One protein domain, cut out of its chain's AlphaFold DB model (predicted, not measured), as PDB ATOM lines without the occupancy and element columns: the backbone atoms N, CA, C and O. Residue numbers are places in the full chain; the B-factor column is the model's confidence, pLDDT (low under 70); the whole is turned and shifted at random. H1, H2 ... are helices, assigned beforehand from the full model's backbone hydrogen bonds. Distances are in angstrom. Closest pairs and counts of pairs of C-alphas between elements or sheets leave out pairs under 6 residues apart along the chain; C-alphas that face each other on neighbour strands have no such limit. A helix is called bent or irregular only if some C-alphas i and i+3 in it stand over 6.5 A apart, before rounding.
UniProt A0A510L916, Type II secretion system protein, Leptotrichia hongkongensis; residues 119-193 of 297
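This is residues 119 to 193 of the 297 residues of the protein "Type II secretion system protein" of Leptotrichia hongkongensis (UniProt A0A510L916). Two long bent helices make an open V: at its closed end the first arm of H2 crosses H1 near the bend of H1, and from there H1a and H2b spread apart. H1 runs nearly straight through its bend, while H2 turns a sharp corner, and residues 119 to 131 and 175 to 193 stand free as the two limbs. The printed part has 75 residues with two named helices, H1 then H2, and no named strand; the class is all helix. It is only just extended, close to loose, with a radius of gyration of the C-alphas of 17.3 A and spans of 58 by 26 by 19 A.

H1, residues 119 to 148, was assigned as one helix by its hydrogen bonds but is bent: C-alphas 136 and 139 are 6.6 A apart, and its arms H1a and H1b stand at a shallow tilt of 29 degrees. H2, residues 155 to 191, was also assigned as one helix by its hydrogen bonds but is bent: C-alphas 169 and 172 are 8.1 A apart, and H2a and H2b are about perpendicular at 78 degrees. H1a touches H2a with residues 135 to 136 alone, about perpendicular at 85 degrees; their closest C-alphas, of Leu 135 and Ser 164, are 5.1 A apart. H2a touches H1b with residues 160 to 164 alone, opposite ways at a steep tilt of 56 degrees; the closest C-alphas, of Val 139 and Ile 161, are 6.8 A apart. H2b is apart from H1a and H1b. In H1a, H1b, H2a and H2b every O i to N i+4 pair is within hydrogen-bond range.

H1a, residues 119 to 136, begins with C-alpha 119 at (211.482, 117.554, 175.021) and is 25.8 A long from first to last C-alpha. H1b, residues 139 to 148, is 14.8 A long. H2a, residues 155 to 169, begins with C-alpha 155 at (208.600, 152.192, 176.363) and is 21.6 A long. H2b, residues 172 to 191, is 28.6 A long and ends with C-alpha 191 at (206.641, 120.610, 143.914).

The two C-alphas farthest apart, of Ile 149 and Glu 193, are 58.6 A apart. The printed part has no cut, and the link from H1 to H2, 6 residues, is short. The mean pLDDT of the printed part is 82.8, and no printed residue is under 70.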
ATOM      1  N   TYR A 119     211.115 116.574 173.994       91.94
ATOM      2  CA  TYR A 119     211.482 117.554 175.021       91.94
ATOM      3  C   TYR A 119     211.506 118.999 174.483       91.94
ATOM      4  O   TYR A 119     210.733 119.814 174.993       91.94
ATOM      5  N   PRO A 120     212.266 119.337 173.416       92.38
ATOM      6  CA  PRO A 120     212.272 120.694 172.865       92.38
ATOM      7  C   PRO A 120     210.883 121.172 172.438       92.38
ATOM      8  O   PRO A 120     210.498 122.299 172.739       92.38
ATOM      9  N   VAL A 121     210.102 120.308 171.778       92.81
ATOM     10  CA  VAL A 121     208.749 120.660 171.326       92.81
ATOM     11  C   VAL A 121     207.838 120.951 172.516       92.81
ATOM     12  O   VAL A 121     207.142 121.962 172.509       92.81
ATOM     13  N   THR A 122     207.864 120.115 173.556       93.62
ATOM     14  CA  THR A 122     207.014 120.297 174.744       93.62
ATOM     15  C   THR A 122     207.353 121.592 175.481       93.62
ATOM     16  O   THR A 122     206.444 122.333 175.857       93.62
ATOM     17  N   VAL A 123     208.641 121.913 175.638       95.94
ATOM     18  CA  VAL A 123     209.090 123.159 176.282       95.94
ATOM     19  C   VAL A 123     208.656 124.384 175.477       95.94
ATOM     20  O   VAL A 123     208.070 125.301 176.045       95.94
ATOM     21  N   ILE A 124     208.875 124.387 174.156       93.56
ATOM     22  CA  ILE A 124     208.478 125.504 173.282       93.56
ATOM     23  C   ILE A 124     206.962 125.711 173.322       93.56
ATOM     24  O   ILE A 124     206.502 126.837 173.489       93.56
ATOM     25  N   VAL A 125     206.177 124.634 173.207       91.19
ATOM     26  CA  VAL A 125     204.710 124.716 173.259       91.19
ATOM     27  C   VAL A 125     204.248 125.258 174.610       91.19
ATOM     28  O   VAL A 125     203.430 126.173 174.648       91.19
ATOM     29  N   THR A 126     204.808 124.761 175.715       94.12
ATOM     30  CA  THR A 126     204.460 125.230 177.067       94.12
ATOM     31  C   THR A 126     204.812 126.706 177.251       94.12
ATOM     32  O   THR A 126     203.987 127.477 177.735       94.12
ATOM     33  N   ALA A 127     205.996 127.130 176.804       93.75
ATOM     34  CA  ALA A 127     206.415 128.527 176.860       93.75
ATOM     35  C   ALA A 127     205.477 129.435 176.051       93.75
ATOM     36  O   ALA A 127     205.047 130.470 176.554       93.75
ATOM     37  N   LEU A 128     205.100 129.030 174.832       88.50
ATOM     38  CA  LEU A 128     204.147 129.776 174.007       88.50
ATOM     39  C   LEU A 128     202.771 129.887 174.673       88.50
ATOM     40  O   LEU A 128     202.171 130.958 174.641       88.50
ATOM     41  N   VAL A 129     202.286 128.815 175.308       90.00
ATOM     42  CA  VAL A 129     201.018 128.827 176.056       90.00
ATOM     43  C   VAL A 129     201.085 129.796 177.238       90.00
ATOM     44  O   VAL A 129     200.178 130.611 177.403       90.00
ATOM     45  N   ILE A 130     202.163 129.762 178.028       94.00
ATOM     46  CA  ILE A 130     202.355 130.679 179.162       94.00
ATOM     47  C   ILE A 130     202.391 132.131 178.674       94.00
ATOM     48  O   ILE A 130     201.652 132.969 179.190       94.00
ATOM     49  N   VAL A 131     203.197 132.429 177.651       88.25
ATOM     50  CA  VAL A 131     203.298 133.776 177.067       88.25
ATOM     51  C   VAL A 131     201.939 134.249 176.552       88.25
ATOM     52  O   VAL A 131     201.545 135.382 176.819       88.25
ATOM     53  N   PHE A 132     201.185 133.382 175.875       84.69
ATOM     54  CA  PHE A 132     199.846 133.705 175.392       84.69
ATOM     55  C   PHE A 132     198.884 134.061 176.536       84.69
ATOM     56  O   PHE A 132     198.182 135.067 176.453       84.69
ATOM     57  N   ILE A 133     198.881 133.286 177.627       87.19
ATOM     58  CA  ILE A 133     198.056 133.565 178.816       87.19
ATOM     59  C   ILE A 133     198.447 134.907 179.446       87.19
ATOM     60  O   ILE A 133     197.570 135.712 179.764       87.19
ATOM     61  N   LEU A 134     199.749 135.172 179.599       87.75
ATOM     62  CA  LEU A 134     200.238 136.432 180.160       87.75
ATOM     63  C   LEU A 134     199.794 137.630 179.315       87.75
ATOM     64  O   LEU A 134     199.246 138.591 179.855       87.75
ATOM     65  N   LEU A 135     199.973 137.561 177.995       83.19
ATOM     66  CA  LEU A 135     199.601 138.642 177.083       83.19
ATOM     67  C   LEU A 135     198.092 138.892 177.045       83.19
ATOM     68  O   LEU A 135     197.685 140.047 176.947       83.19
ATOM     69  N   LYS A 136     197.276 137.836 177.128       81.88
ATOM     70  CA  LYS A 136     195.816 137.932 177.020       81.88
ATOM     71  C   LYS A 136     195.131 138.345 178.322       81.88
ATOM     72  O   LYS A 136     194.145 139.070 178.296       81.88
ATOM     73  N   PHE A 137     195.613 137.866 179.469       83.75
ATOM     74  CA  PHE A 137     194.908 138.044 180.745       83.75
ATOM     75  C   PHE A 137     195.650 138.921 181.750       83.75
ATOM     76  O   PHE A 137     195.006 139.604 182.546       83.75
ATOM     77  N   VAL A 138     196.985 138.892 181.756       85.69
ATOM     78  CA  VAL A 138     197.790 139.562 182.790       85.69
ATOM     79  C   VAL A 138     198.171 140.972 182.358       85.69
ATOM     80  O   VAL A 138     197.934 141.919 183.104       85.69
ATOM     81  N   VAL A 139     198.694 141.136 181.142       83.12
ATOM     82  CA  VAL A 139     199.114 142.445 180.616       83.12
ATOM     83  C   VAL A 139     197.982 143.483 180.636       83.12
ATOM     84  O   VAL A 139     198.238 144.579 181.136       83.12
ATOM     85  N   PRO A 140     196.734 143.187 180.213       80.31
ATOM     86  CA  PRO A 140     195.655 144.180 180.241       80.31
ATOM     87  C   PRO A 140     195.344 144.709 181.645       80.31
ATOM     88  O   PRO A 140     195.041 145.887 181.801       80.31
ATOM     89  N   LYS A 141     195.477 143.871 182.681       84.06
ATOM     90  CA  LYS A 141     195.269 144.297 184.074       84.06
ATOM     91  C   LYS A 141     196.314 145.313 184.519       84.06
ATOM     92  O   LYS A 141     195.971 146.274 185.196       84.06
ATOM     93  N   PHE A 142     197.570 145.132 184.111       78.50
ATOM     94  CA  PHE A 142     198.611 146.119 184.385       78.50
ATOM     95  C   PHE A 142     198.330 147.440 183.673       78.50
ATOM     96  O   PHE A 142     198.492 148.486 184.286       78.50
ATOM     97  N   VAL A 143     197.850 147.415 182.425       78.00
ATOM     98  CA  VAL A 143     197.484 148.651 181.710       78.00
ATOM     99  C   VAL A 143     196.473 149.479 182.501       78.00
ATOM    100  O   VAL A 143     196.683 150.679 182.638       78.00
ATOM    101  N   LEU A 144     195.438 148.835 183.056       78.88
ATOM    102  CA  LEU A 144     194.411 149.503 183.865       78.88
ATOM    103  C   LEU A 144     195.004 150.173 185.116       78.88
ATOM    104  O   LEU A 144     194.738 151.340 185.377       78.88
ATOM    105  N   ILE A 145     195.886 149.477 185.838       82.06
ATOM    106  CA  ILE A 145     196.532 150.025 187.043       82.06
ATOM    107  C   ILE A 145     197.381 151.260 186.709       82.06
ATOM    108  O   ILE A 145     197.325 152.262 187.416       82.06
ATOM    109  N   TYR A 146     198.174 151.212 185.635       77.06
ATOM    110  CA  TYR A 146     199.020 152.349 185.250       77.06
ATOM    111  C   TYR A 146     198.200 153.545 184.749       77.06
ATOM    112  O   TYR A 146     198.584 154.683 185.021       77.06
ATOM    113  N   SER A 147     197.065 153.314 184.072       75.00
ATOM    114  CA  SER A 147     196.165 154.407 183.685       75.00
ATOM    115  C   SER A 147     195.531 155.103 184.889       75.00
ATOM    116  O   SER A 147     195.370 156.319 184.849       75.00
ATOM    117  N   ASP A 148     195.250 154.371 185.972       79.25
ATOM    118  CA  ASP A 148     194.649 154.934 187.189       79.25
ATOM    119  C   ASP A 148     195.638 155.804 187.993       79.25
ATOM    120  O   ASP A 148     195.233 156.729 188.694       79.25
ATOM    121  N   ILE A 149     196.946 155.544 187.870       79.06
ATOM    122  CA  ILE A 149     198.023 156.279 188.566       79.06
ATOM    123  C   ILE A 149     198.450 157.544 187.785       79.06
ATOM    124  O   ILE A 149     199.221 158.362 188.285       79.06
ATOM    125  N   GLY A 150     197.953 157.734 186.555       71.50
ATOM    126  CA  GLY A 150     198.261 158.902 185.720       71.50
ATOM    127  C   GLY A 150     199.712 158.966 185.222       71.50
ATOM    128  O   GLY A 150     200.153 160.017 184.762       71.50
ATOM    129  N   GLN A 151     200.463 157.863 185.310       72.38
ATOM    130  CA  GLN A 151     201.826 157.767 184.784       72.38
ATOM    131  C   GLN A 151     201.851 157.081 183.421       72.38
ATOM    132  O   GLN A 151     201.198 156.060 183.197       72.38
ATOM    133  N   GLU A 152     202.670 157.607 182.512       72.06
ATOM    134  CA  GLU A 152     202.907 156.956 181.230       72.06
ATOM    135  C   GLU A 152     203.705 155.661 181.404       72.06
ATOM    136  O   GLU A 152     204.689 155.576 182.140       72.06
ATOM    137  N   LEU A 153     203.286 154.634 180.674       76.81
ATOM    138  CA  LEU A 153     203.946 153.336 180.682       76.81
ATOM    139  C   LEU A 153     205.361 153.438 180.090       76.81
ATOM    140  O   LEU A 153     205.522 154.030 179.017       76.81
ATOM    141  N   PRO A 154     206.370 152.772 180.686       81.12
ATOM    142  CA  PRO A 154     207.698 152.664 180.094       81.12
ATOM    143  C   PRO A 154     207.652 152.103 178.666       81.12
ATOM    144  O   PRO A 154     206.854 151.214 178.357       81.12
ATOM    145  N   LYS A 155     208.565 152.562 177.796       79.62
ATOM    146  CA  LYS A 155     208.600 152.192 176.363       79.62
ATOM    147  C   LYS A 155     208.598 150.675 176.117       79.62
ATOM    148  O   LYS A 155     207.950 150.203 175.188       79.62
ATOM    149  N   VAL A 156     209.281 149.902 176.965       78.88
ATOM    150  CA  VAL A 156     209.317 148.429 176.869       78.88
ATOM    151  C   VAL A 156     207.928 147.823 177.111       78.88
ATOM    152  O   VAL A 156     207.500 146.947 176.362       78.88
ATOM    153  N   THR A 157     207.175 148.337 178.085       80.00
ATOM    154  CA  THR A 157     205.808 147.889 178.391       80.00
ATOM    155  C   THR A 157     204.831 148.255 177.271       80.00
ATOM    156  O   THR A 157     203.953 147.461 176.940       80.00
ATOM    157  N   GLN A 158     205.014 149.407 176.613       77.62
ATOM    158  CA  GLN A 158     204.190 149.809 175.464       77.62
ATOM    159  C   GLN A 158     204.316 148.835 174.279       77.62
ATOM    160  O   GLN A 158     203.313 148.502 173.646       77.62
ATOM    161  N   ILE A 159     205.521 148.313 174.010       82.44
ATOM    162  CA  ILE A 159     205.734 147.282 172.979       82.44
ATOM    163  C   ILE A 159     204.937 146.016 173.318       82.44
ATOM    164  O   ILE A 159     204.235 145.480 172.461       82.44
ATOM    165  N   VAL A 160     204.988 145.566 174.576       81.00
ATOM    166  CA  VAL A 160     204.254 144.376 175.042       81.00
ATOM    167  C   VAL A 160     202.740 144.564 174.906       81.00
ATOM    168  O   VAL A 160     202.045 143.653 174.458       81.00
ATOM    169  N   ILE A 161     202.221 145.754 175.217       80.81
ATOM    170  CA  ILE A 161     200.796 146.087 175.065       80.81
ATOM    171  C   ILE A 161     200.379 146.083 173.594       80.81
ATOM    172  O   ILE A 161     199.308 145.579 173.259       80.81
ATOM    173  N   ASN A 162     201.219 146.599 172.696       82.06
ATOM    174  CA  ASN A 162     200.938 146.563 171.261       82.06
ATOM    175  C   ASN A 162     200.878 145.119 170.737       82.06
ATOM    176  O   ASN A 162     199.965 144.776 169.985       82.06
ATOM    177  N   VAL A 163     201.788 144.249 171.186       80.81
ATOM    178  CA  VAL A 163     201.762 142.809 170.866       80.81
ATOM    179  C   VAL A 163     200.522 142.123 171.458       80.81
ATOM    180  O   VAL A 163     199.892 141.306 170.783       80.81
ATOM    181  N   SER A 164     200.128 142.480 172.682       76.88
ATOM    182  CA  SER A 164     198.909 141.986 173.341       76.88
ATOM    183  C   SER A 164     197.649 142.361 172.546       76.88
ATOM    184  O   SER A 164     196.890 141.471 172.170       76.88
ATOM    185  N   LYS A 165     197.490 143.627 172.131       80.38
ATOM    186  CA  LYS A 165     196.355 144.084 171.300       80.38
ATOM    187  C   LYS A 165     196.250 143.341 169.962       80.38
ATOM    188  O   LYS A 165     195.149 143.017 169.514       80.38
ATOM    189  N   ILE A 166     197.386 143.056 169.317       79.38
ATOM    190  CA  ILE A 166     197.427 142.243 168.088       79.38
ATOM    191  C   ILE A 166     196.992 140.805 168.387       79.38
ATOM    192  O   ILE A 166     196.235 140.222 167.615       79.38
ATOM    193  N   THR A 167     197.436 140.243 169.509       77.38
ATOM    194  CA  THR A 167     197.106 138.873 169.924       77.38
ATOM    195  C   THR A 167     195.624 138.726 170.278       77.38
ATOM    196  O   THR A 167     195.007 137.735 169.889       77.38
ATOM    197  N   ASP A 168     195.017 139.723 170.920       73.81
ATOM    198  CA  ASP A 168     193.589 139.718 171.254       73.81
ATOM    199  C   ASP A 168     192.699 139.797 170.011       73.81
ATOM    200  O   ASP A 168     191.702 139.082 169.910       73.81
ATOM    201  N   LYS A 169     193.081 140.624 169.029       80.62
ATOM    202  CA  LYS A 169     192.298 140.815 167.799       80.62
ATOM    203  C   LYS A 169     192.561 139.742 166.736       80.62
ATOM    204  O   LYS A 169     191.640 139.347 166.025       80.62
ATOM    205  N   TYR A 170     193.804 139.276 166.609       84.25
ATOM    206  CA  TYR A 170     194.252 138.411 165.510       84.25
ATOM    207  C   TYR A 170     194.831 137.063 165.951       84.25
ATOM    208  O   TYR A 170     195.287 136.306 165.098       84.25
ATOM    209  N   GLY A 171     194.789 136.700 167.237       75.44
ATOM    210  CA  GLY A 171     195.405 135.465 167.741       75.44
ATOM    211  C   GLY A 171     194.962 134.196 167.001       75.44
ATOM    212  O   GLY A 171     195.795 133.359 166.651       75.44
ATOM    213  N   ILE A 172     193.669 134.083 166.668       78.19
ATOM    214  CA  ILE A 172     193.152 132.948 165.886       78.19
ATOM    215  C   ILE A 172     193.663 132.967 164.436       78.19
ATOM    216  O   ILE A 172     194.011 131.924 163.887       78.19
ATOM    217  N   PHE A 173     193.786 134.152 163.831       85.25
ATOM    218  CA  PHE A 173     194.317 134.324 162.479       85.25
ATOM    219  C   PHE A 173     195.815 134.013 162.415       85.25
ATOM    220  O   PHE A 173     196.261 133.441 161.425       85.25
ATOM    221  N   ILE A 174     196.582 134.309 163.471       81.06
ATOM    222  CA  ILE A 174     198.003 133.944 163.580       81.06
ATOM    223  C   ILE A 174     198.166 132.419 163.617       81.06
ATOM    224  O   ILE A 174     198.987 131.874 162.881       81.06
ATOM    225  N   LEU A 175     197.352 131.709 164.408       79.12
ATOM    226  CA  LEU A 175     197.351 130.239 164.431       79.12
ATOM    227  C   LEU A 175     197.001 129.645 163.060       79.12
ATOM    228  O   LEU A 175     197.694 128.748 162.579       79.12
ATOM    229  N   ILE A 176     195.967 130.177 162.405       85.31
ATOM    230  CA  ILE A 176     195.575 129.764 161.052       85.31
ATOM    231  C   ILE A 176     196.707 130.047 160.052       85.31
ATOM    232  O   ILE A 176     197.035 129.176 159.250       85.31
ATOM    233  N   ALA A 177     197.355 131.211 160.128       86.38
ATOM    234  CA  ALA A 177     198.476 131.575 159.265       86.38
ATOM    235  C   ALA A 177     199.673 130.630 159.443       86.38
ATOM    236  O   ALA A 177     200.269 130.220 158.451       86.38
ATOM    237  N   ILE A 178     199.988 130.217 160.675       83.81
ATOM    238  CA  ILE A 178     201.040 129.225 160.949       83.81
ATOM    239  C   ILE A 178     200.685 127.874 160.317       83.81
ATOM    240  O   ILE A 178     201.530 127.266 159.659       83.81
ATOM    241  N   ILE A 179     199.437 127.413 160.457       86.00
ATOM    242  CA  ILE A 179     198.977 126.158 159.840       86.00
ATOM    243  C   ILE A 179     199.088 126.238 158.312       86.00
ATOM    244  O   ILE A 179     199.641 125.329 157.689       86.00
ATOM    245  N   PHE A 180     198.625 127.335 157.708       89.19
ATOM    246  CA  PHE A 180     198.739 127.567 156.268       89.19
ATOM    247  C   PHE A 180     200.191 127.664 155.804       89.19
ATOM    248  O   PHE A 180     200.515 127.144 154.741       89.19
ATOM    249  N   LEU A 181     201.078 128.267 156.594       88.56
ATOM    250  CA  LEU A 181     202.502 128.362 156.285       88.56
ATOM    251  C   LEU A 181     203.170 126.983 156.323       88.56
ATOM    252  O   LEU A 181     203.903 126.639 155.400       88.56
ATOM    253  N   ILE A 182     202.859 126.149 157.321       85.94
ATOM    254  CA  ILE A 182     203.340 124.759 157.390       85.94
ATOM    255  C   ILE A 182     202.850 123.962 156.174       85.94
ATOM    256  O   ILE A 182     203.634 123.258 155.531       85.94
ATOM    257  N   PHE A 183     201.566 124.084 155.826       84.69
ATOM    258  CA  PHE A 183     200.986 123.379 154.680       84.69
ATOM    259  C   PHE A 183     201.536 123.899 153.345       84.69
ATOM    260  O   PHE A 183     201.834 123.118 152.442       84.69
ATOM    261  N   GLY A 184     201.744 125.212 153.236       85.19
ATOM    262  CA  GLY A 184     202.340 125.877 152.083       85.19
ATOM    263  C   GLY A 184     203.787 125.446 151.861       85.19
ATOM    264  O   GLY A 184     204.144 125.072 150.747       85.19
ATOM    265  N   LEU A 185     204.596 125.396 152.923       81.94
ATOM    266  CA  LEU A 185     205.968 124.883 152.868       81.94
ATOM    267  C   LEU A 185     206.008 123.402 152.480       81.94
ATOM    268  O   LEU A 185     206.858 123.003 151.682       81.94
ATOM    269  N   LYS A 186     205.076 122.589 152.992       81.62
ATOM    270  CA  LYS A 186     204.956 121.176 152.610       81.62
ATOM    271  C   LYS A 186     204.644 121.024 151.118       81.62
ATOM    272  O   LYS A 186     205.361 120.312 150.420       81.62
ATOM    273  N   ASN A 187     203.636 121.738 150.619       81.12
ATOM    274  CA  ASN A 187     203.248 121.694 149.209       81.12
ATOM    275  C   ASN A 187     204.344 122.260 148.292       81.12
ATOM    276  O   ASN A 187     204.553 121.764 147.185       81.12
ATOM    277  N   TRP A 188     205.060 123.294 148.742       80.31
ATOM    278  CA  TRP A 188     206.181 123.861 147.999       80.31
ATOM    279  C   TRP A 188     207.341 122.872 147.885       80.31
ATOM    280  O   TRP A 188     207.894 122.716 146.795       80.31
ATOM    281  N   LYS A 189     207.656 122.159 148.974       78.06
ATOM    282  CA  LYS A 189     208.651 121.084 148.980       78.06
ATOM    283  C   LYS A 189     208.288 119.979 147.987       78.06
ATOM    284  O   LYS A 189     209.140 119.622 147.185       78.06
ATOM    285  N   GLU A 190     207.049 119.482 148.007       74.94
ATOM    286  CA  GLU A 190     206.595 118.410 147.100       74.94
ATOM    287  C   GLU A 190     206.700 118.813 145.617       74.94
ATOM    288  O   GLU A 190     207.023 117.984 144.772       74.94
ATOM    289  N   LYS A 191     206.500 120.098 145.290       77.56
ATOM    290  CA  LYS A 191     206.641 120.610 143.914       77.56
ATOM    291  C   LYS A 191     208.082 120.932 143.502       77.56
ATOM    292  O   LYS A 191     208.374 120.950 142.311       77.56
ATOM    293  N   ASN A 192     208.975 121.223 144.450       82.31
ATOM    294  CA  ASN A 192     210.323 121.744 144.183       82.31
ATOM    295  C   ASN A 192     211.430 120.947 144.889       82.31
ATOM    296  O   ASN A 192     212.437 121.529 145.299       82.31
ATOM    297  N   GLU A 193     211.276 119.627 145.018       78.00
ATOM    298  CA  GLU A 193     212.170 118.772 145.814       78.00
ATOM    299  C   GLU A 193     213.660 118.995 145.509       78.00
ATOM    300  O   GLU A 193     214.457 119.172 146.428       78.00
TER     301      GLU A 193